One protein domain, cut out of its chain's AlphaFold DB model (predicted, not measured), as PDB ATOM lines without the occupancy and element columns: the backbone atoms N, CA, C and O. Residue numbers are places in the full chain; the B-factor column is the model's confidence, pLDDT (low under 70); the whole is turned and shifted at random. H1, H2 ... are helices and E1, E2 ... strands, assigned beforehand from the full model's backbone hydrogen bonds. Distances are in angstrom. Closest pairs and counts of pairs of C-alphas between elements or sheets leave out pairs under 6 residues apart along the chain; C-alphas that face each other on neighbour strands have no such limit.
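What this domain is: This is residues 162 to 319 of the 803 residues of an uncharacterized protein of Phytophthora kernoviae (UniProt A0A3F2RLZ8). A small twisted sheet of three strands, E3, E5 and E4, makes the core, with H1 slantwise over one face, H4 over the other, and the hairpin of E1 and E2 with H2 packed beside its E3 edge. H5 runs on from E5 away from the sheet, and H6, the longest helix, folds back along H5 as a helical hairpin, its residues 305 to 319 sticking out. The printed part has 158 residues, with six named helices and five named strands in the order H1 H2 E1 E2 H3 E3 H4 E4 E5 H5 H6; the class is mixed, helices and strands. The larger sheet is mixed, and the whole is compact, with a radius of gyration of the C-alphas of 16.1 A and spans of 46 by 44 by 28 A.

How they stand to each other: Residues 167 to 168 pair, antiparallel, with residues 261 to 262 of E4, residues 258 to 262. E5, residues 271 to 276, is antiparallel to E4, with N 261 and O 272 2.8 A apart, and parallel to E3, residues 237 to 241, with N 239 and O 273 2.9 A apart. H1, residues 174 to 191, is on this sheet at a height of 9.7 A over the sheet, over E5, and H4, residues 243 to 250, is on the opposite face at a height of 8.8 A; the arrangement is three layers, helices on both faces of a sheet, with H1 and H5, residues 277 to 290, on one face and H4 on the other. H2, residues 196 to 206, only grazes this sheet; its C-alpha 202 is 5.7 A from C-alpha 222 of E2, residues 222 to 224, the closest pair. E2 forms an antiparallel hairpin with E1, residues 212 to 214, with N 213 and O 223 3.0 A apart. H3, residues 227 to 230, is only just not on the larger sheet, with 4 pairs of C-alphas within 10 A. H5, residues 277 to 290, touches H1 at a steep tilt of 40 degrees, the closest C-alphas being those of Ile 191 and Ser 287, 6.7 A. H6, residues 294 to 319, touches H5 at a shallow tilt of 19 degrees, opposite ways, with the C-alphas of Val 285 and Val 297 closest at 5.5 A. Every O i to N i+4 pair is within hydrogen-bond range in H1, H2, H4, H5 and H6; H3 is too short for one.

Where its parts are: H1 begins at C-alpha 174, (287.757, 181.595, 265.262), and is 25.8 A long. H2 measures 15.2 A, E5 16.3 A and H5 20.0 A. H6 is 37.1 A long and ends at C-alpha 319, (302.021, 164.758, 231.354).

The domain as a whole: The C-alphas of Arg 218 and Lys 319 are the two farthest apart, 46.9 A. The printed part has no cut, and no link is long. Mean pLDDT of the printed part is 80.2; 27 residues are under 70, among them 230 to 235, 251 to 257 and 263 to 269.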
ATOM      1  N   ASP A 162     301.970 155.105 252.722       64.69
ATOM      2  CA  ASP A 162     300.923 154.905 253.728       64.69
ATOM      3  C   ASP A 162     300.439 156.210 254.401       64.69
ATOM      4  O   ASP A 162     299.626 156.165 255.325       64.69
ATOM      5  N   ILE A 163     300.931 157.387 253.987       74.25
ATOM      6  CA  ILE A 163     300.533 158.664 254.606       74.25
ATOM      7  C   ILE A 163     299.203 159.174 254.045       74.25
ATOM      8  O   ILE A 163     299.066 159.430 252.850       74.25
ATOM      9  N   SER A 164     298.256 159.442 254.948       73.56
ATOM     10  CA  SER A 164     297.062 160.239 254.668       73.56
ATOM     11  C   SER A 164     297.301 161.714 255.010       73.56
ATOM     12  O   SER A 164     297.865 162.056 256.053       73.56
ATOM     13  N   PHE A 165     296.887 162.612 254.112       81.44
ATOM     14  CA  PHE A 165     296.935 164.052 254.360       81.44
ATOM     15  C   PHE A 165     295.615 164.543 254.978       81.44
ATOM     16  O   PHE A 165     294.547 164.130 254.518       81.44
ATOM     17  N   PRO A 166     295.656 165.435 255.988       80.25
ATOM     18  CA  PRO A 166     294.461 165.988 256.612       80.25
ATOM     19  C   PRO A 166     293.581 166.733 255.610       80.25
ATOM     20  O   PRO A 166     294.069 167.468 254.748       80.25
ATOM     21  N   THR A 167     292.267 166.593 255.760       78.38
ATOM     22  CA  THR A 167     291.306 167.273 254.887       78.38
ATOM     23  C   THR A 167     291.078 168.695 255.381       78.38
ATOM     24  O   THR A 167     290.923 168.927 256.576       78.38
ATOM     25  N   PHE A 168     291.060 169.670 254.469       76.88
ATOM     26  CA  PHE A 168     290.859 171.076 254.823       76.88
ATOM     27  C   PHE A 168     289.530 171.304 255.562       76.88
ATOM     28  O   PHE A 168     288.450 171.088 255.005       76.88
ATOM     29  N   GLN A 169     289.601 171.843 256.780       76.62
ATOM     30  CA  GLN A 169     288.423 172.141 257.587       76.62
ATOM     31  C   GLN A 169     287.841 173.512 257.192       76.62
ATOM     32  O   GLN A 169     288.304 174.574 257.621       76.62
ATOM     33  N   ARG A 170     286.792 173.515 256.354       67.12
ATOM     34  CA  ARG A 170     286.151 174.755 255.857       67.12
ATOM     35  C   ARG A 170     285.574 175.631 256.978       67.12
ATOM     36  O   ARG A 170     285.581 176.859 256.862       67.12
ATOM     37  N   THR A 171     285.121 175.015 258.066       65.06
ATOM     38  CA  THR A 171     284.423 175.658 259.190       65.06
ATOM     39  C   THR A 171     285.186 175.539 260.512       65.06
ATOM     40  O   THR A 171     284.568 175.369 261.553       65.06
ATOM     41  N   ALA A 172     286.520 175.660 260.495       70.00
ATOM     42  CA  ALA A 172     287.281 175.852 261.734       70.00
ATOM     43  C   ALA A 172     286.805 177.131 262.446       70.00
ATOM     44  O   ALA A 172     286.689 178.178 261.785       70.00
ATOM     45  N   ASP A 173     286.544 177.056 263.751       77.06
ATOM     46  CA  ASP A 173     286.089 178.195 264.549       77.06
ATOM     47  C   ASP A 173     287.180 179.294 264.653       77.06
ATOM     48  O   ASP A 173     288.337 179.138 264.238       77.06
ATOM     49  N   LEU A 174     286.812 180.476 265.155       75.75
ATOM     50  CA  LEU A 174     287.757 181.595 265.262       75.75
ATOM     51  C   LEU A 174     288.878 181.316 266.282       75.75
ATOM     52  O   LEU A 174     289.976 181.861 266.148       75.75
ATOM     53  N   GLN A 175     288.603 180.496 267.297       78.56
ATOM     54  CA  GLN A 175     289.519 180.206 268.395       78.56
ATOM     55  C   GLN A 175     290.617 179.234 267.949       78.56
ATOM     56  O   GLN A 175     291.793 179.564 268.083       78.56
ATOM     57  N   THR A 176     290.255 178.131 267.304       78.25
ATOM     58  CA  THR A 176     291.122 177.158 266.630       78.25
ATOM     59  C   THR A 176     292.027 177.847 265.615       78.25
ATOM     60  O   THR A 176     293.241 177.657 265.640       78.25
ATOM     61  N   ARG A 177     291.503 178.766 264.787       77.00
ATOM     62  CA  ARG A 177     292.345 179.541 263.847       77.00
ATOM     63  C   ARG A 177     293.372 180.433 264.548       77.00
ATOM     64  O   ARG A 177     294.508 180.528 264.087       77.00
ATOM     65  N   ARG A 178     292.989 181.107 265.639       79.12
ATOM     66  CA  ARG A 178     293.908 181.950 266.427       79.12
ATOM     67  C   ARG A 178     294.971 181.107 267.121       79.12
ATOM     68  O   ARG A 178     296.144 181.460 267.074       79.12
ATOM     69  N   SER A 179     294.577 179.988 267.712       80.06
ATOM     70  CA  SER A 179     295.480 179.050 268.374       80.06
ATOM     71  C   SER A 179     296.478 178.430 267.387       80.06
ATOM     72  O   SER A 179     297.676 178.439 267.667       80.06
ATOM     73  N   ALA A 180     296.033 178.040 266.187       80.94
ATOM     74  CA  ALA A 180     296.900 177.571 265.105       80.94
ATOM     75  C   ALA A 180     297.902 178.646 264.647       80.94
ATOM     76  O   ALA A 180     299.092 178.374 264.474       80.94
ATOM     77  N   ALA A 181     297.451 179.895 264.487       81.25
ATOM     78  CA  ALA A 181     298.331 181.012 264.146       81.25
ATOM     79  C   ALA A 181     299.370 181.283 265.250       81.25
ATOM     80  O   ALA A 181     300.547 181.491 264.952       81.25
ATOM     81  N   CYS A 182     298.966 181.218 266.522       82.62
ATOM     82  CA  CYS A 182     299.868 181.321 267.668       82.62
ATOM     83  C   CYS A 182     300.903 180.187 267.686       82.62
ATOM     84  O   CYS A 182     302.079 180.448 267.940       82.62
ATOM     85  N   ALA A 183     300.500 178.950 267.387       82.44
ATOM     86  CA  ALA A 183     301.410 177.811 267.291       82.44
ATOM     87  C   ALA A 183     302.436 177.987 266.163       82.44
ATOM     88  O   ALA A 183     303.636 177.848 266.397       82.44
ATOM     89  N   LEU A 184     301.993 178.408 264.972       83.75
ATOM     90  CA  LEU A 184     302.888 178.737 263.860       83.75
ATOM     91  C   LEU A 184     303.851 179.879 264.209       83.75
ATOM     92  O   LEU A 184     305.024 179.844 263.837       83.75
ATOM     93  N   GLY A 185     303.366 180.892 264.934       82.75
ATOM     94  CA  GLY A 185     304.173 182.001 265.434       82.75
ATOM     95  C   GLY A 185     305.262 181.535 266.401       82.75
ATOM     96  O   GLY A 185     306.430 181.880 266.219       82.75
ATOM     97  N   ARG A 186     304.908 180.688 267.380       83.56
ATOM     98  CA  ARG A 186     305.864 180.073 268.320       83.56
ATOM     99  C   ARG A 186     306.910 179.242 267.588       83.56
ATOM    100  O   ARG A 186     308.101 179.425 267.827       83.56
ATOM    101  N   PHE A 187     306.474 178.398 266.659       86.06
ATOM    102  CA  PHE A 187     307.363 177.586 265.838       86.06
ATOM    103  C   PHE A 187     308.328 178.449 265.013       86.06
ATOM    104  O   PHE A 187     309.543 178.264 265.063       86.06
ATOM    105  N   SER A 188     307.816 179.478 264.326       85.88
ATOM    106  CA  SER A 188     308.658 180.409 263.570       85.88
ATOM    107  C   SER A 188     309.646 181.170 264.455       85.88
ATOM    108  O   SER A 188     310.695 181.572 263.957       85.88
ATOM    109  N   HIS A 189     309.306 181.433 265.715       84.56
ATOM    110  CA  HIS A 189     310.184 182.114 266.662       84.56
ATOM    111  C   HIS A 189     311.297 181.202 267.178       84.56
ATOM    112  O   HIS A 189     312.433 181.646 267.317       84.56
ATOM    113  N   GLN A 190     310.996 179.923 267.408       86.00
ATOM    114  CA  GLN A 190     312.008 178.933 267.771       86.00
ATOM    115  C   GLN A 190     312.988 178.675 266.620       86.00
ATOM    116  O   GLN A 190     314.190 178.720 266.849       86.00
ATOM    117  N   ILE A 191     312.509 178.566 265.371       86.44
ATOM    118  CA  ILE A 191     313.386 178.453 264.187       86.44
ATOM    119  C   ILE A 191     314.379 179.626 264.077       86.44
ATOM    120  O   ILE A 191     315.499 179.453 263.605       86.44
ATOM    121  N   LYS A 192     314.001 180.835 264.509       84.69
ATOM    122  CA  LYS A 192     314.898 182.005 264.493       84.69
ATOM    123  C   LYS A 192     315.983 181.975 265.577       84.69
ATOM    124  O   LYS A 192     316.931 182.744 265.490       84.69
ATOM    125  N   ARG A 193     315.812 181.170 266.628       83.75
ATOM    126  CA  ARG A 193     316.708 181.124 267.800       83.75
ATOM    127  C   ARG A 193     317.576 179.868 267.856       83.75
ATOM    128  O   ARG A 193     318.396 179.757 268.764       83.75
ATOM    129  N   SER A 194     317.376 178.949 266.923       87.56
ATOM    130  CA  SER A 194     318.067 177.666 266.874       87.56
ATOM    131  C   SER A 194     319.353 177.703 266.074       87.56
ATOM    132  O   SER A 194     319.516 178.539 265.190       87.56
ATOM    133  N   SER A 195     320.254 176.774 266.389       88.12
ATOM    134  CA  SER A 195     321.505 176.580 265.655       88.12
ATOM    135  C   SER A 195     321.266 175.916 264.295       88.12
ATOM    136  O   SER A 195     320.215 175.323 264.047       88.12
ATOM    137  N   SER A 196     322.259 175.978 263.402       86.31
ATOM    138  CA  SER A 196     322.171 175.331 262.087       86.31
ATOM    139  C   SER A 196     321.902 173.828 262.171       86.31
ATOM    140  O   SER A 196     321.134 173.308 261.365       86.31
ATOM    141  N   ASP A 197     322.497 173.154 263.153       86.12
ATOM    142  CA  ASP A 197     322.399 171.702 263.312       86.12
ATOM    143  C   ASP A 197     320.997 171.302 263.788       86.12
ATOM    144  O   ASP A 197     320.364 170.438 263.185       86.12
ATOM    145  N   GLU A 198     320.447 172.028 264.772       87.75
ATOM    146  CA  GLU A 198     319.067 171.835 265.246       87.75
ATOM    147  C   GLU A 198     318.046 172.007 264.113       87.75
ATOM    148  O   GLU A 198     317.076 171.256 264.022       87.75
ATOM    149  N   LEU A 199     318.259 172.985 263.229       88.56
ATOM    150  CA  LEU A 199     317.377 173.235 262.088       88.56
ATOM    151  C   LEU A 199     317.448 172.132 261.025       88.56
ATOM    152  O   LEU A 199     316.430 171.813 260.406       88.56
ATOM    153  N   LEU A 200     318.628 171.551 260.796       87.44
ATOM    154  CA  LEU A 200     318.799 170.445 259.852       87.44
ATOM    155  C   LEU A 200     318.216 169.138 260.393       87.44
ATOM    156  O   LEU A 200     317.593 168.399 259.631       87.44
ATOM    157  N   ASP A 201     318.367 168.871 261.688       86.62
ATOM    158  CA  ASP A 201     317.744 167.720 262.347       86.62
ATOM    159  C   ASP A 201     316.217 167.863 262.374       86.62
ATOM    160  O   ASP A 201     315.491 166.935 262.015       86.62
ATOM    161  N   ALA A 202     315.721 169.066 262.672       87.81
ATOM    162  CA  ALA A 202     314.308 169.405 262.549       87.81
ATOM    163  C   ALA A 202     313.782 169.158 261.123       87.81
ATOM    164  O   ALA A 202     312.698 168.595 260.953       87.81
ATOM    165  N   TRP A 203     314.541 169.538 260.087       89.25
ATOM    166  CA  TRP A 203     314.150 169.293 258.696       89.25
ATOM    167  C   TRP A 203     314.034 167.803 258.366       89.25
ATOM    168  O   TRP A 203     313.068 167.430 257.713       89.25
ATOM    169  N   GLN A 204     314.942 166.951 258.859       85.75
ATOM    170  CA  GLN A 204     314.895 165.496 258.623       85.75
ATOM    171  C   GLN A 204     313.608 164.841 259.142       85.75
ATOM    172  O   GLN A 204     313.157 163.839 258.585       85.75
ATOM    173  N   ILE A 205     313.026 165.388 260.210       85.56
ATOM    174  CA  ILE A 205     311.758 164.912 260.770       85.56
ATOM    175  C   ILE A 205     310.592 165.493 259.967       85.56
ATOM    176  O   ILE A 205     309.727 164.755 259.501       85.56
ATOM    177  N   MET A 206     310.595 166.808 259.725       87.25
ATOM    178  CA  MET A 206     309.522 167.484 258.988       87.25
ATOM    179  C   MET A 206     309.376 166.995 257.538       87.25
ATOM    180  O   MET A 206     308.259 166.911 257.027       87.25
ATOM    181  N   SER A 207     310.479 166.642 256.870       85.31
ATOM    182  CA  SER A 207     310.473 166.158 255.484       85.31
ATOM    183  C   SER A 207     309.812 164.786 255.315       85.31
ATOM    184  O   SER A 207     309.526 164.389 254.189       85.31
ATOM    185  N   GLN A 208     309.533 164.067 256.410       85.00
ATOM    186  CA  GLN A 208     308.817 162.783 256.382       85.00
ATOM    187  C   GLN A 208     307.312 162.949 256.132       85.00
ATOM    188  O   GLN A 208     306.611 161.956 255.965       85.00
ATOM    189  N   CYS A 209     306.806 164.188 256.095       84.44
ATOM    190  CA  CYS A 209     305.392 164.514 255.886       84.44
ATOM    191  C   CYS A 209     304.430 163.925 256.933       84.44
ATOM    192  O   CYS A 209     303.226 163.890 256.692       84.44
ATOM    193  N   GLN A 210     304.932 163.463 258.080       84.56
ATOM    194  CA  GLN A 210     304.122 162.955 259.188       84.56
ATOM    195  C   GLN A 210     303.804 164.079 260.191       84.56
ATOM    196  O   GLN A 210     304.571 165.044 260.275       84.56
ATOM    197  N   PRO A 211     302.693 163.987 260.946       85.62
ATOM    198  CA  PRO A 211     302.411 164.917 262.032       85.62
ATOM    199  C   PRO A 211     303.530 164.917 263.083       85.62
ATOM    200  O   PRO A 211     304.034 163.865 263.477       85.62
ATOM    201  N   PHE A 212     303.912 166.101 263.548       87.12
ATOM    202  CA  PHE A 212     304.958 166.310 264.542       87.12
ATOM    203  C   PHE A 212     304.548 167.363 265.568       87.12
ATOM    204  O   PHE A 212     303.711 168.233 265.306       87.12
ATOM    205  N   VAL A 213     305.191 167.300 266.731       86.38
ATOM    206  CA  VAL A 213     305.027 168.262 267.821       86.38
ATOM    207  C   VAL A 213     306.342 168.988 268.058       86.38
ATOM    208  O   VAL A 213     307.436 168.437 267.917       86.38
ATOM    209  N   VAL A 214     306.214 170.260 268.412       83.62
ATOM    210  CA  VAL A 214     307.322 171.123 268.798       83.62
ATOM    211  C   VAL A 214     307.404 171.133 270.323       83.62
ATOM    212  O   VAL A 214     306.492 171.630 270.987       83.62
ATOM    213  N   GLU A 215     308.474 170.574 270.887       79.88
ATOM    214  CA  GLU A 215     308.613 170.442 272.338       79.88
ATOM    215  C   GLU A 215     308.776 171.813 273.019       79.88
ATOM    216  O   GLU A 215     309.440 172.732 272.525       79.88
ATOM    217  N   GLY A 216     308.162 171.964 274.195       65.19
ATOM    218  CA  GLY A 216     308.258 173.182 274.994       65.19
ATOM    219  C   GLY A 216     309.655 173.355 275.595       65.19
ATOM    220  O   GLY A 216     309.950 172.789 276.643       65.19
ATOM    221  N   GLY A 217     310.511 174.166 274.966       67.94
ATOM    222  CA  GLY A 217     311.883 174.404 275.425       67.94
ATOM    223  C   GLY A 217     312.529 175.682 274.878       67.94
ATOM    224  O   GLY A 217     311.926 176.432 274.108       67.94
ATOM    225  N   ARG A 218     313.770 175.956 275.319       66.00
ATOM    226  CA  ARG A 218     314.605 177.063 274.801       66.00
ATOM    227  C   ARG A 218     315.267 176.734 273.456       66.00
ATOM    228  O   ARG A 218     315.579 177.669 272.726       66.00
ATOM    229  N   THR A 219     315.472 175.452 273.158       75.25
ATOM    230  CA  THR A 219     316.039 174.929 271.905       75.25
ATOM    231  C   THR A 219     314.941 174.297 271.052       75.25
ATOM    232  O   THR A 219     313.944 173.814 271.598       75.25
ATOM    233  N   LEU A 220     315.096 174.305 269.725       81.38
ATOM    234  CA  LEU A 220     314.137 173.653 268.831       81.38
ATOM    235  C   LEU A 220     314.341 172.142 268.911       81.38
ATOM    236  O   LEU A 220     315.334 171.608 268.424       81.38
ATOM    237  N   ARG A 221     313.377 171.454 269.518       82.94
ATOM    238  CA  ARG A 221     313.265 169.999 269.468       82.94
ATOM    239  C   ARG A 221     311.938 169.636 268.838       82.94
ATOM    240  O   ARG A 221     310.880 170.065 269.298       82.94
ATOM    241  N   ILE A 222     312.024 168.879 267.755       85.06
ATOM    242  CA  ILE A 222     310.875 168.357 267.031       85.06
ATOM    243  C   ILE A 222     310.911 166.845 267.170       85.06
ATOM    244  O   ILE A 222     311.973 166.239 267.040       85.06
ATOM    245  N   ARG A 223     309.751 166.244 267.411       86.56
ATOM    246  CA  ARG A 223     309.567 164.795 267.345       86.56
ATOM    247  C   ARG A 223     308.277 164.470 266.612       86.56
ATOM    248  O   ARG A 223     307.350 165.279 266.594       86.56
ATOM    249  N   LEU A 224     308.225 163.282 266.018       84.31
ATOM    250  CA  LEU A 224     306.991 162.753 265.448       84.31
ATOM    251  C   LEU A 224     305.919 162.654 266.538       84.31
ATOM    252  O   LEU A 224     306.227 162.363 267.700       84.31
ATOM    253  N   ALA A 225     304.682 162.946 266.154       82.19
ATOM    254  CA  ALA A 225     303.551 162.895 267.061       82.19
ATOM    255  C   ALA A 225     303.257 161.445 267.461       82.19
ATOM    256  O   ALA A 225     303.252 160.543 266.619       82.19
ATOM    257  N   THR A 226     303.006 161.225 268.745       79.75
ATOM    258  CA  THR A 226     302.548 159.949 269.296       79.75
ATOM    259  C   THR A 226     301.051 160.012 269.585       79.75
ATOM    260  O   THR A 226     300.418 161.062 269.484       79.75
ATOM    261  N   VAL A 227     300.452 158.868 269.922       70.81
ATOM    262  CA  VAL A 227     299.016 158.785 270.245       70.81
ATOM    263  C   VAL A 227     298.658 159.685 271.436       70.81
ATOM    264  O   VAL A 227     297.585 160.278 271.433       70.81
ATOM    265  N   ASP A 228     299.585 159.856 272.379       69.12
ATOM    266  CA  ASP A 228     299.404 160.669 273.590       69.12
ATOM    267  C   ASP A 228     299.348 162.183 273.309       69.12
ATOM    268  O   ASP A 228     298.810 162.942 274.111       69.12
ATOM    269  N   ASP A 229     299.861 162.636 272.160       70.12
ATOM    270  CA  ASP A 229     299.845 164.057 271.778       70.12
ATOM    271  C   ASP A 229     298.470 164.527 271.288       70.12
ATOM    272  O   ASP A 229     298.260 165.718 271.069       70.12
ATOM    273  N   LYS A 230     297.525 163.599 271.094       62.66
ATOM    274  CA  LYS A 230     296.152 163.917 270.686       62.66
ATOM    275  C   LYS A 230     295.327 164.536 271.815       62.66
ATOM    276  O   LYS A 230     294.388 165.272 271.524       62.66
ATOM    277  N   ASP A 231     295.699 164.264 273.066       59.25
ATOM    278  CA  ASP A 231     294.950 164.661 274.266       59.25
ATOM    279  C   ASP A 231     295.600 165.842 275.024       59.25
ATOM    280  O   ASP A 231     295.073 166.301 276.041       59.25
ATOM    281  N   ASP A 232     296.746 166.355 274.556       61.12
ATOM    282  CA  ASP A 232     297.423 167.503 275.168       61.12
ATOM    283  C   ASP A 232     296.892 168.837 274.616       61.12
ATOM    284  O   ASP A 232     297.352 169.347 273.595       61.12
ATOM    285  N   ASP A 233     295.987 169.474 275.368       58.22
ATOM    286  CA  ASP A 233     295.420 170.812 275.100       58.22
ATOM    287  C   ASP A 233     296.471 171.927 274.869       58.22
ATOM    288  O   ASP A 233     296.138 173.054 274.478       58.22
ATOM    289  N   ARG A 234     297.755 171.674 275.163       56.41
ATOM    290  CA  ARG A 234     298.826 172.680 275.119       56.41
ATOM    291  C   ARG A 234     299.683 172.636 273.857       56.41
ATOM    292  O   ARG A 234     300.376 173.636 273.606       56.41
ATOM    293  N   SER A 235     299.648 171.564 273.065       66.69
ATOM    294  CA  SER A 235     300.529 171.387 271.907       66.69
ATOM    295  C   SER A 235     299.750 171.181 270.601       66.69
ATOM    296  O   SER A 235     298.878 170.338 270.471       66.69
ATOM    297  N   TRP A 236     300.042 172.024 269.606       77.62
ATOM    298  CA  TRP A 236     299.453 171.893 268.271       77.62
ATOM    299  C   TRP A 236     300.218 170.846 267.467       77.62
ATOM    300  O   TRP A 236     301.446 170.927 267.392       77.62
ATOM    301  N   LEU A 237     299.496 169.945 266.798       84.69
ATOM    302  CA  LEU A 237     300.064 169.057 265.786       84.69
ATOM    303  C   LEU A 237     300.351 169.849 264.509       84.69
ATOM    304  O   LEU A 237     299.465 170.522 263.976       84.69
ATOM    305  N   LEU A 238     301.580 169.768 264.001       86.75
ATOM    306  CA  LEU A 238     301.971 170.355 262.721       86.75
ATOM    307  C   LEU A 238     302.301 169.256 261.715       86.75
ATOM    308  O   LEU A 238     302.878 168.237 262.072       86.75
ATOM    309  N   GLN A 239     301.988 169.472 260.441       88.94
ATOM    310  CA  GLN A 239     302.371 168.561 259.364       88.94
ATOM    311  C   GLN A 239     302.815 169.352 258.137       88.94
ATOM    312  O   GLN A 239     302.124 170.268 257.688       88.94
ATOM    313  N   VAL A 240     303.973 168.998 257.582       88.12
ATOM    314  CA  VAL A 240     304.448 169.551 256.308       88.12
ATOM    315  C   VAL A 240     303.936 168.688 255.165       88.12
ATOM    316  O   VAL A 240     303.972 167.464 255.245       88.12
ATOM    317  N   VAL A 241     303.468 169.330 254.098       86.38
ATOM    318  CA  VAL A 241     302.957 168.645 252.907       86.38
ATOM    319  C   VAL A 241     303.680 169.150 251.656       86.38
ATOM    320  O   VAL A 241     303.922 170.363 251.560       86.38
ATOM    321  N   PRO A 242     303.986 168.265 250.680       86.56
ATOM    322  CA  PRO A 242     304.560 168.671 249.405       86.56
ATOM    323  C   PRO A 242     303.726 169.751 248.717       86.56
ATOM    324  O   PRO A 242     302.493 169.708 248.752       86.56
ATOM    325  N   ALA A 243     304.368 170.728 248.072       82.00
ATOM    326  CA  ALA A 243     303.681 171.923 247.581       82.00
ATOM    327  C   ALA A 243     302.593 171.604 246.540       82.00
ATOM    328  O   ALA A 243     301.569 172.284 246.480       82.00
ATOM    329  N   ASP A 244     302.775 170.553 245.742       78.19
ATOM    330  CA  ASP A 244     301.803 170.093 244.750       78.19
ATOM    331  C   ASP A 244     300.568 169.432 245.383       78.19
ATOM    332  O   ASP A 244     299.437 169.709 244.975       78.19
ATOM    333  N   ALA A 245     300.763 168.592 246.405       81.25
ATOM    334  CA  ALA A 245     299.673 168.008 247.179       81.25
ATOM    335  C   ALA A 245     298.925 169.110 247.941       81.25
ATOM    336  O   ALA A 245     297.697 169.175 247.904       81.25
ATOM    337  N   PHE A 246     299.666 170.056 248.522       80.12
ATOM    338  CA  PHE A 246     299.109 171.222 249.194       80.12
ATOM    339  C   PHE A 246     298.241 172.079 248.260       80.12
ATOM    340  O   PHE A 246     297.136 172.473 248.638       80.12
ATOM    341  N   ALA A 247     298.684 172.349 247.028       76.81
ATOM    342  CA  ALA A 247     297.878 173.110 246.074       76.81
ATOM    343  C   ALA A 247     296.623 172.380 245.607       76.81
ATOM    344  O   ALA A 247     295.594 173.030 245.448       76.81
ATOM    345  N   ARG A 248     296.664 171.052 245.438       78.62
ATOM    346  CA  ARG A 248     295.455 170.265 245.141       78.62
ATOM    347  C   ARG A 248     294.430 170.378 246.267       78.62
ATOM    348  O   ARG A 248     293.266 170.663 246.009       78.62
ATOM    349  N   MET A 249     294.877 170.275 247.519       75.62
ATOM    350  CA  MET A 249     294.003 170.420 248.691       75.62
ATOM    351  C   MET A 249     293.434 171.837 248.856       75.62
ATOM    352  O   MET A 249     292.342 172.014 249.392       75.62
ATOM    353  N   THR A 250     294.154 172.862 248.393       73.12
ATOM    354  CA  THR A 250     293.783 174.277 248.572       73.12
ATOM    355  C   THR A 250     293.232 174.951 247.312       73.12
ATOM    356  O   THR A 250     292.885 176.132 247.362       73.12
ATOM    357  N   ALA A 251     293.058 174.205 246.213       67.88
ATOM    358  CA  ALA A 251     292.627 174.710 244.905       67.88
ATOM    359  C   ALA A 251     291.320 175.526 244.950       67.88
ATOM    360  O   ALA A 251     291.126 176.442 244.157       67.88
ATOM    361  N   THR A 252     290.444 175.246 245.920       60.31
ATOM    362  CA  THR A 252     289.147 175.921 246.085       60.31
ATOM    363  C   THR A 252     289.183 177.176 246.972       60.31
ATOM    364  O   THR A 252     288.184 177.886 247.047       60.31
ATOM    365  N   ILE A 253     290.294 177.467 247.670       58.84
ATOM    366  CA  ILE A 253     290.328 178.420 248.809       58.84
ATOM    367  C   ILE A 253     291.380 179.550 248.642       58.84
ATOM    368  O   ILE A 253     291.508 180.431 249.497       58.84
ATOM    369  N   GLY A 254     292.090 179.607 247.510       57.88
ATOM    370  CA  GLY A 254     293.025 180.695 247.173       57.88
ATOM    371  C   GLY A 254     294.425 180.570 247.805       57.88
ATOM    372  O   GLY A 254     294.788 179.523 248.330       57.88
ATOM    373  N   LYS A 255     295.232 181.647 247.732       57.16
ATOM    374  CA  LYS A 255     296.692 181.726 248.027       57.16
ATOM    375  C   LYS A 255     297.093 181.533 249.510       57.16
ATOM    376  O   LYS A 255     297.850 182.335 250.057       57.16
ATOM    377  N   ARG A 256     296.578 180.520 250.203       63.81
ATOM    378  CA  ARG A 256     297.013 180.198 251.572       63.81
ATOM    379  C   ARG A 256     298.314 179.394 251.540       63.81
ATOM    380  O   ARG A 256     298.546 178.633 250.613       63.81
ATOM    381  N   VAL A 257     299.160 179.574 252.553       68.12
ATOM    382  CA  VAL A 257     300.421 178.818 252.737       68.12
ATOM    383  C   VAL A 257     300.351 177.825 253.900       68.12
ATOM    384  O   VAL A 257     301.233 176.982 254.049       68.12
ATOM    385  N   THR A 258     299.287 177.911 254.701       81.94
ATOM    386  CA  THR A 258     298.937 176.989 255.784       81.94
ATOM    387  C   THR A 258     297.416 176.855 255.897       81.94
ATOM    388  O   THR A 258     296.671 177.737 255.450       81.94
ATOM    389  N   PHE A 259     296.942 175.767 256.499       81.94
ATOM    390  CA  PHE A 259     295.542 175.594 256.882       81.94
ATOM    391  C   PHE A 259     295.380 174.649 258.077       81.94
ATOM    392  O   PHE A 259     296.290 173.897 258.392       81.94
ATOM    393  N   VAL A 260     294.212 174.683 258.725       82.69
ATOM    394  CA  VAL A 260     293.822 173.685 259.732       82.69
ATOM    395  C   VAL A 260     293.058 172.570 259.026       82.69
ATOM    396  O   VAL A 260     292.097 172.849 258.298       82.69
ATOM    397  N   GLY A 261     293.536 171.339 259.159       81.12
ATOM    398  CA  GLY A 261     292.901 170.151 258.606       81.12
ATOM    399  C   GLY A 261     292.519 169.162 259.697       81.12
ATOM    400  O   GLY A 261     293.122 169.168 260.766       81.12
ATOM    401  N   SER A 262     291.542 168.308 259.408       76.56
ATOM    402  CA  SER A 262     291.159 167.192 260.273       76.56
ATOM    403  C   SER A 262     291.636 165.869 259.676       76.56
ATOM    404  O   SER A 262     291.580 165.645 258.459       76.56
ATOM    405  N   THR A 263     292.154 164.983 260.525       68.69
ATOM    406  CA  THR A 263     292.508 163.614 260.133       68.69
ATOM    407  C   THR A 263     291.240 162.764 260.076       68.69
ATOM    408  O   THR A 263     290.687 162.406 261.114       68.69
ATOM    409  N   ILE A 264     290.768 162.438 258.872       54.97
ATOM    410  CA  ILE A 264     289.613 161.548 258.684       54.97
ATOM    411  C   ILE A 264     290.059 160.105 258.968       54.97
ATOM    412  O   ILE A 264     290.992 159.621 258.330       54.97
ATOM    413  N   GLY A 265     289.391 159.416 259.902       52.91
ATOM    414  CA  GLY A 265     289.561 157.969 260.129       52.91
ATOM    415  C   GLY A 265     290.186 157.539 261.463       52.91
ATOM    416  O   GLY A 265     290.299 156.342 261.706       52.91
ATOM    417  N   THR A 266     290.544 158.468 262.354       49.19
ATOM    418  CA  THR A 266     290.850 158.147 263.760       49.19
ATOM    419  C   THR A 266     289.953 158.983 264.656       49.19
ATOM    420  O   THR A 266     290.153 160.190 264.722       49.19
ATOM    421  N   GLU A 267     288.970 158.372 265.316       45.44
ATOM    422  CA  GLU A 267     288.241 159.051 266.390       45.44
ATOM    423  C   GLU A 267     289.110 159.090 267.662       45.44
ATOM    424  O   GLU A 267     289.691 158.058 268.015       45.44
ATOM    425  N   PRO A 268     289.205 160.241 268.357       54.59
ATOM    426  CA  PRO A 268     288.621 161.545 268.010       54.59
ATOM    427  C   PRO A 268     289.395 162.297 266.905       54.59
ATOM    428  O   PRO A 268     290.623 162.213 266.823       54.59
ATOM    429  N   GLU A 269     288.665 163.053 266.069       63.16
ATOM    430  CA  GLU A 269     289.239 163.932 265.035       63.16
ATOM    431  C   GLU A 269     290.203 164.936 265.678       63.16
ATOM    432  O   GLU A 269     289.804 165.729 266.528       63.16
ATOM    433  N   THR A 270     291.475 164.907 265.279       72.19
ATOM    434  CA  THR A 270     292.482 165.834 265.804       72.19
ATOM    435  C   THR A 270     292.748 166.948 264.797       72.19
ATOM    436  O   THR A 270     292.975 166.683 263.611       72.19
ATOM    437  N   ASP A 271     292.731 168.196 265.266       78.75
ATOM    438  CA  ASP A 271     293.068 169.362 264.451       78.75
ATOM    439  C   ASP A 271     294.583 169.395 264.193       78.75
ATOM    440  O   ASP A 271     295.399 169.479 265.112       78.75
ATOM    441  N   VAL A 272     294.970 169.365 262.918       83.50
ATOM    442  CA  VAL A 272     296.367 169.425 262.475       83.50
ATOM    443  C   VAL A 272     296.595 170.706 261.688       83.50
ATOM    444  O   VAL A 272     295.891 171.017 260.723       83.50
ATOM    445  N   LEU A 273     297.623 171.462 262.066       85.81
ATOM    446  CA  LEU A 273     298.097 172.596 261.288       85.81
ATOM    447  C   LEU A 273     298.961 172.098 260.125       85.81
ATOM    448  O   LEU A 273     300.119 171.716 260.291       85.81
ATOM    449  N   VAL A 274     298.407 172.165 258.922       86.50
ATOM    450  CA  VAL A 274     299.080 171.772 257.689       86.50
ATOM    451  C   VAL A 274     299.831 172.963 257.098       86.50
ATOM    452  O   VAL A 274     299.250 174.027 256.857       86.50
ATOM    453  N   ALA A 275     301.123 172.788 256.828       87.06
ATOM    454  CA  ALA A 275     301.988 173.790 256.217       87.06
ATOM    455  C   ALA A 275     302.536 173.327 254.862       87.06
ATOM    456  O   ALA A 275     302.944 172.179 254.688       87.06
ATOM    457  N   ASN A 276     302.589 174.250 253.902       87.06
ATOM    458  CA  ASN A 276     303.258 174.026 252.625       87.06
ATOM    459  C   ASN A 276     304.780 173.915 252.839       87.06
ATOM    460  O   ASN A 276     305.371 174.775 253.500       87.06
ATOM    461  N   GLU A 277     305.426 172.909 252.242       88.31
ATOM    462  CA  GLU A 277     306.886 172.719 252.295       88.31
ATOM    463  C   GLU A 277     307.677 174.000 251.977       88.31
ATOM    464  O   GLU A 277     308.633 174.334 252.677       88.31
ATOM    465  N   THR A 278     307.235 174.783 250.984       87.31
ATOM    466  CA  THR A 278     307.927 176.000 250.524       87.31
ATOM    467  C   THR A 278     307.992 177.078 251.605       87.31
ATOM    468  O   THR A 278     308.939 177.870 251.641       87.31
ATOM    469  N   LEU A 279     307.009 177.105 252.514       87.81
ATOM    470  CA  LEU A 279     306.994 178.010 253.657       87.81
ATOM    471  C   LEU A 279     308.079 177.622 254.663       87.81
ATOM    472  O   LEU A 279     308.807 178.498 255.131       87.81
ATOM    473  N   ILE A 280     308.194 176.329 254.978       88.56
ATOM    474  CA  ILE A 280     309.152 175.821 255.966       88.56
ATOM    475  C   ILE A 280     310.578 175.935 255.438       88.56
ATOM    476  O   ILE A 280     311.416 176.543 256.102       88.56
ATOM    477  N   VAL A 281     310.829 175.485 254.206       90.19
ATOM    478  CA  VAL A 281     312.111 175.680 253.507       90.19
ATOM    479  C   VAL A 281     312.491 177.159 253.498       90.19
ATOM    480  O   VAL A 281     313.619 177.526 253.823       90.19
ATOM    481  N   GLY A 282     311.531 178.040 253.207       89.56
ATOM    482  CA  GLY A 282     311.760 179.478 253.217       89.56
ATOM    483  C   GLY A 282     312.100 180.061 254.592       89.56
ATOM    484  O   GLY A 282     312.868 181.021 254.665       89.56
ATOM    485  N   LYS A 283     311.550 179.511 255.680       89.62
ATOM    486  CA  LYS A 283     311.895 179.903 257.055       89.62
ATOM    487  C   LYS A 283     313.294 179.421 257.435       89.62
ATOM    488  O   LYS A 283     314.045 180.217 257.985       89.62
ATOM    489  N   LEU A 284     313.657 178.190 257.070       91.19
ATOM    490  CA  LEU A 284     314.992 177.632 257.308       91.19
ATOM    491  C   LEU A 284     316.079 178.438 256.587       91.19
ATOM    492  O   LEU A 284     317.020 178.900 257.222       91.19
ATOM    493  N   VAL A 285     315.906 178.700 255.286       92.00
ATOM    494  CA  VAL A 285     316.851 179.506 254.489       92.00
ATOM    495  C   VAL A 285     317.048 180.901 255.084       92.00
ATOM    496  O   VAL A 285     318.171 181.399 255.133       92.00
ATOM    497  N   LYS A 286     315.970 181.541 255.552       91.69
ATOM    498  CA  LYS A 286     316.063 182.848 256.215       91.69
ATOM    499  C   LYS A 286     316.804 182.763 257.543       91.69
ATOM    500  O   LYS A 286     317.690 183.572 257.754       91.69
ATOM    501  N   SER A 287     316.517 181.767 258.381       90.94
ATOM    502  CA  SER A 287     317.255 181.576 259.633       90.94
ATOM    503  C   SER A 287     318.742 181.317 259.400       90.94
ATOM    504  O   SER A 287     319.566 181.921 260.072       90.94
ATOM    505  N   PHE A 288     319.109 180.480 258.424       92.50
ATOM    506  CA  PHE A 288     320.519 180.268 258.075       92.50
ATOM    507  C   PHE A 288     321.201 181.564 257.623       92.50
ATOM    508  O   PHE A 288     322.358 181.797 257.960       92.50
ATOM    509  N   HIS A 289     320.479 182.419 256.892       92.19
ATOM    510  CA  HIS A 289     320.975 183.727 256.479       92.19
ATOM    511  C   HIS A 289     321.132 184.692 257.660       92.19
ATOM    512  O   HIS A 289     322.163 185.342 257.758       92.19
ATOM    513  N   ASP A 290     320.149 184.749 258.561       91.12
ATOM    514  CA  ASP A 290     320.173 185.607 259.754       91.12
ATOM    515  C   ASP A 290     321.276 185.187 260.753       91.12
ATOM    516  O   ASP A 290     321.683 185.984 261.595       91.12
ATOM    517  N   MET A 291     321.774 183.947 260.651       90.62
ATOM    518  CA  MET A 291     322.932 183.420 261.390       90.62
ATOM    519  C   MET A 291     324.282 183.637 260.679       90.62
ATOM    520  O   MET A 291     325.282 183.064 261.105       90.62
ATOM    521  N   ASP A 292     324.320 184.382 259.569       90.38
ATOM    522  CA  ASP A 292     325.503 184.587 258.716       90.38
ATOM    523  C   ASP A 292     326.133 183.287 258.161       90.38
ATOM    524  O   ASP A 292     327.257 183.277 257.653       90.38
ATOM    525  N   ASN A 293     325.398 182.167 258.175       92.00
ATOM    526  CA  ASN A 293     325.860 180.896 257.614       92.00
ATOM    527  C   ASN A 293     325.559 180.829 256.107       92.00
ATOM    528  O   ASN A 293     324.704 180.074 255.629       92.00
ATOM    529  N   HIS A 294     326.246 181.679 255.343       92.81
ATOM    530  CA  HIS A 294     325.992 181.863 253.915       92.81
ATOM    531  C   HIS A 294     326.261 180.606 253.076       92.81
ATOM    532  O   HIS A 294     325.539 180.367 252.106       92.81
ATOM    533  N   GLU A 295     327.249 179.785 253.442       91.81
ATOM    534  CA  GLU A 295     327.558 178.532 252.735       91.81
ATOM    535  C   GLU A 295     326.398 177.539 252.829       91.81
ATOM    536  O   GLU A 295     325.974 176.976 251.816       91.81
ATOM    537  N   LEU A 296     325.824 177.386 254.028       90.31
ATOM    538  CA  LEU A 296     324.682 176.509 254.250       90.31
ATOM    539  C   LEU A 296     323.420 177.027 253.553       90.31
ATOM    540  O   LEU A 296     322.688 176.231 252.969       90.31
ATOM    541  N   VAL A 297     323.187 178.346 253.546       92.56
ATOM    542  CA  VAL A 297     322.093 178.958 252.768       92.56
ATOM    543  C   VAL A 297     322.180 178.554 251.301       92.56
ATOM    544  O   VAL A 297     321.184 178.116 250.728       92.56
ATOM    545  N   VAL A 298     323.358 178.714 250.692       92.31
ATOM    546  CA  VAL A 298     323.572 178.422 249.271       92.31
ATOM    547  C   VAL A 298     323.399 176.932 249.000       92.31
ATOM    548  O   VAL A 298     322.643 176.571 248.103       92.31
ATOM    549  N   ALA A 299     324.029 176.069 249.799       90.12
ATOM    550  CA  ALA A 299     323.950 174.623 249.625       90.12
ATOM    551  C   ALA A 299     322.521 174.081 249.792       90.12
ATOM    552  O   ALA A 299     322.049 173.321 248.947       90.12
ATOM    553  N   PHE A 300     321.819 174.500 250.848       90.50
ATOM    554  CA  PHE A 300     320.458 174.051 251.145       90.50
ATOM    555  C   PHE A 300     319.457 174.546 250.094       90.50
ATOM    556  O   PHE A 300     318.616 173.780 249.625       90.50
ATOM    557  N   PHE A 301     319.573 175.812 249.677       92.00
ATOM    558  CA  PHE A 301     318.735 176.375 248.622       92.00
ATOM    559  C   PHE A 301     318.957 175.662 247.279       92.00
ATOM    560  O   PHE A 301     317.989 175.240 246.647       92.00
ATOM    561  N   GLU A 302     320.216 175.498 246.853       90.25
ATOM    562  CA  GLU A 302     320.559 174.861 245.572       90.25
ATOM    563  C   GLU A 302     320.159 173.380 245.538       90.25
ATOM    564  O   GLU A 302     319.705 172.897 244.502       90.25
ATOM    565  N   ALA A 303     320.296 172.654 246.653       88.44
ATOM    566  CA  ALA A 303     319.849 171.266 246.750       88.44
ATOM    567  C   ALA A 303     318.321 171.155 246.605       88.44
ATOM    568  O   ALA A 303     317.838 170.367 245.795       88.44
ATOM    569  N   TYR A 304     317.558 172.009 247.296       89.44
ATOM    570  CA  TYR A 304     316.099 172.019 247.178       89.44
ATOM    571  C   TYR A 304     315.632 172.398 245.765       89.44
ATOM    572  O   TYR A 304     314.741 171.754 245.210       89.44
ATOM    573  N   ASP A 305     316.224 173.432 245.156       86.88
ATOM    574  CA  ASP A 305     315.827 173.879 243.814       86.88
ATOM    575  C   ASP A 305     316.205 172.861 242.724       86.88
ATOM    576  O   ASP A 305     315.459 172.677 241.756       86.88
ATOM    577  N   ARG A 306     317.308 172.121 242.912       86.81
ATOM    578  CA  ARG A 306     317.676 170.985 242.055       86.81
ATOM    579  C   ARG A 306     316.624 169.881 242.120       86.81
ATOM    580  O   ARG A 306     316.128 169.472 241.073       86.81
ATOM    581  N   ASP A 307     316.241 169.445 243.318       85.25
ATOM    582  CA  ASP A 307     315.228 168.396 243.492       85.25
ATOM    583  C   ASP A 307     313.867 168.820 242.941       85.25
ATOM    584  O   ASP A 307     313.171 168.048 242.276       85.25
ATOM    585  N   ARG A 308     313.497 170.086 243.164       85.50
ATOM    586  CA  ARG A 308     312.307 170.692 242.566       85.50
ATOM    587  C   ARG A 308     312.362 170.623 241.040       85.50
ATOM    588  O   ARG A 308     311.361 170.260 240.425       85.50
ATOM    589  N   SER A 309     313.496 170.974 240.436       83.50
ATOM    590  CA  SER A 309     313.674 170.992 238.981       83.50
ATOM    591  C   SER A 309     313.602 169.593 238.371       83.50
ATOM    592  O   SER A 309     312.884 169.408 237.390       83.50
ATOM    593  N   VAL A 310     314.260 168.600 238.982       85.25
ATOM    594  CA  VAL A 310     314.184 167.187 238.562       85.25
ATOM    595  C   VAL A 310     312.743 166.692 238.619       85.25
ATOM    596  O   VAL A 310     312.223 166.167 237.639       85.25
ATOM    597  N   TRP A 311     312.044 166.945 239.727       84.44
ATOM    598  CA  TRP A 311     310.644 166.549 239.835       84.44
ATOM    599  C   TRP A 311     309.751 167.264 238.813       84.44
ATOM    600  O   TRP A 311     308.845 166.649 238.259       84.44
ATOM    601  N   LEU A 312     309.976 168.555 238.535       82.62
ATOM    602  CA  LEU A 312     309.205 169.272 237.511       82.62
ATOM    603  C   LEU A 312     309.420 168.655 236.127       82.62
ATOM    604  O   LEU A 312     308.449 168.481 235.395       82.62
ATOM    605  N   GLN A 313     310.653 168.271 235.794       83.44
ATOM    606  CA  GLN A 313     310.959 167.549 234.558       83.44
ATOM    607  C   GLN A 313     310.227 166.202 234.501       83.44
ATOM    608  O   GLN A 313     309.577 165.915 233.499       83.44
ATOM    609  N   GLU A 314     310.244 165.412 235.578       83.25
ATOM    610  CA  GLU A 314     309.495 164.150 235.652       83.25
ATOM    611  C   GLU A 314     307.987 164.351 235.456       83.25
ATOM    612  O   GLU A 314     307.345 163.584 234.740       83.25
ATOM    613  N   GLN A 315     307.403 165.388 236.061       79.69
ATOM    614  CA  GLN A 315     305.979 165.693 235.902       79.69
ATOM    615  C   GLN A 315     305.640 166.138 234.480       79.69
ATOM    616  O   GLN A 315     304.617 165.722 233.940       79.69
ATOM    617  N   HIS A 316     306.490 166.960 233.861       81.12
ATOM    618  CA  HIS A 316     306.330 167.361 232.464       81.12
ATOM    619  C   HIS A 316     306.410 166.153 231.524       81.12
ATOM    620  O   HIS A 316     305.561 166.018 230.646       81.12
ATOM    621  N   LEU A 317     307.344 165.226 231.765       81.81
ATOM    622  CA  LEU A 317     307.449 163.967 231.020       81.81
ATOM    623  C   LEU A 317     306.221 163.068 231.219       81.81
ATOM    624  O   LEU A 317     305.695 162.536 230.244       81.81
ATOM    625  N   ARG A 318     305.717 162.931 232.453       80.00
ATOM    626  CA  ARG A 318     304.495 162.155 232.738       80.00
ATOM    627  C   ARG A 318     303.277 162.738 232.030       80.00
ATOM    628  O   ARG A 318     302.542 161.990 231.397       80.00
ATOM    629  N   LYS A 319     303.099 164.063 232.076       76.38
ATOM    630  CA  LYS A 319     302.021 164.758 231.354       76.38
ATOM    631  C   LYS A 319     302.135 164.571 229.841       76.38
ATOM    632  O   LYS A 319     301.134 164.278 229.198       76.38
TER     633      LYS A 319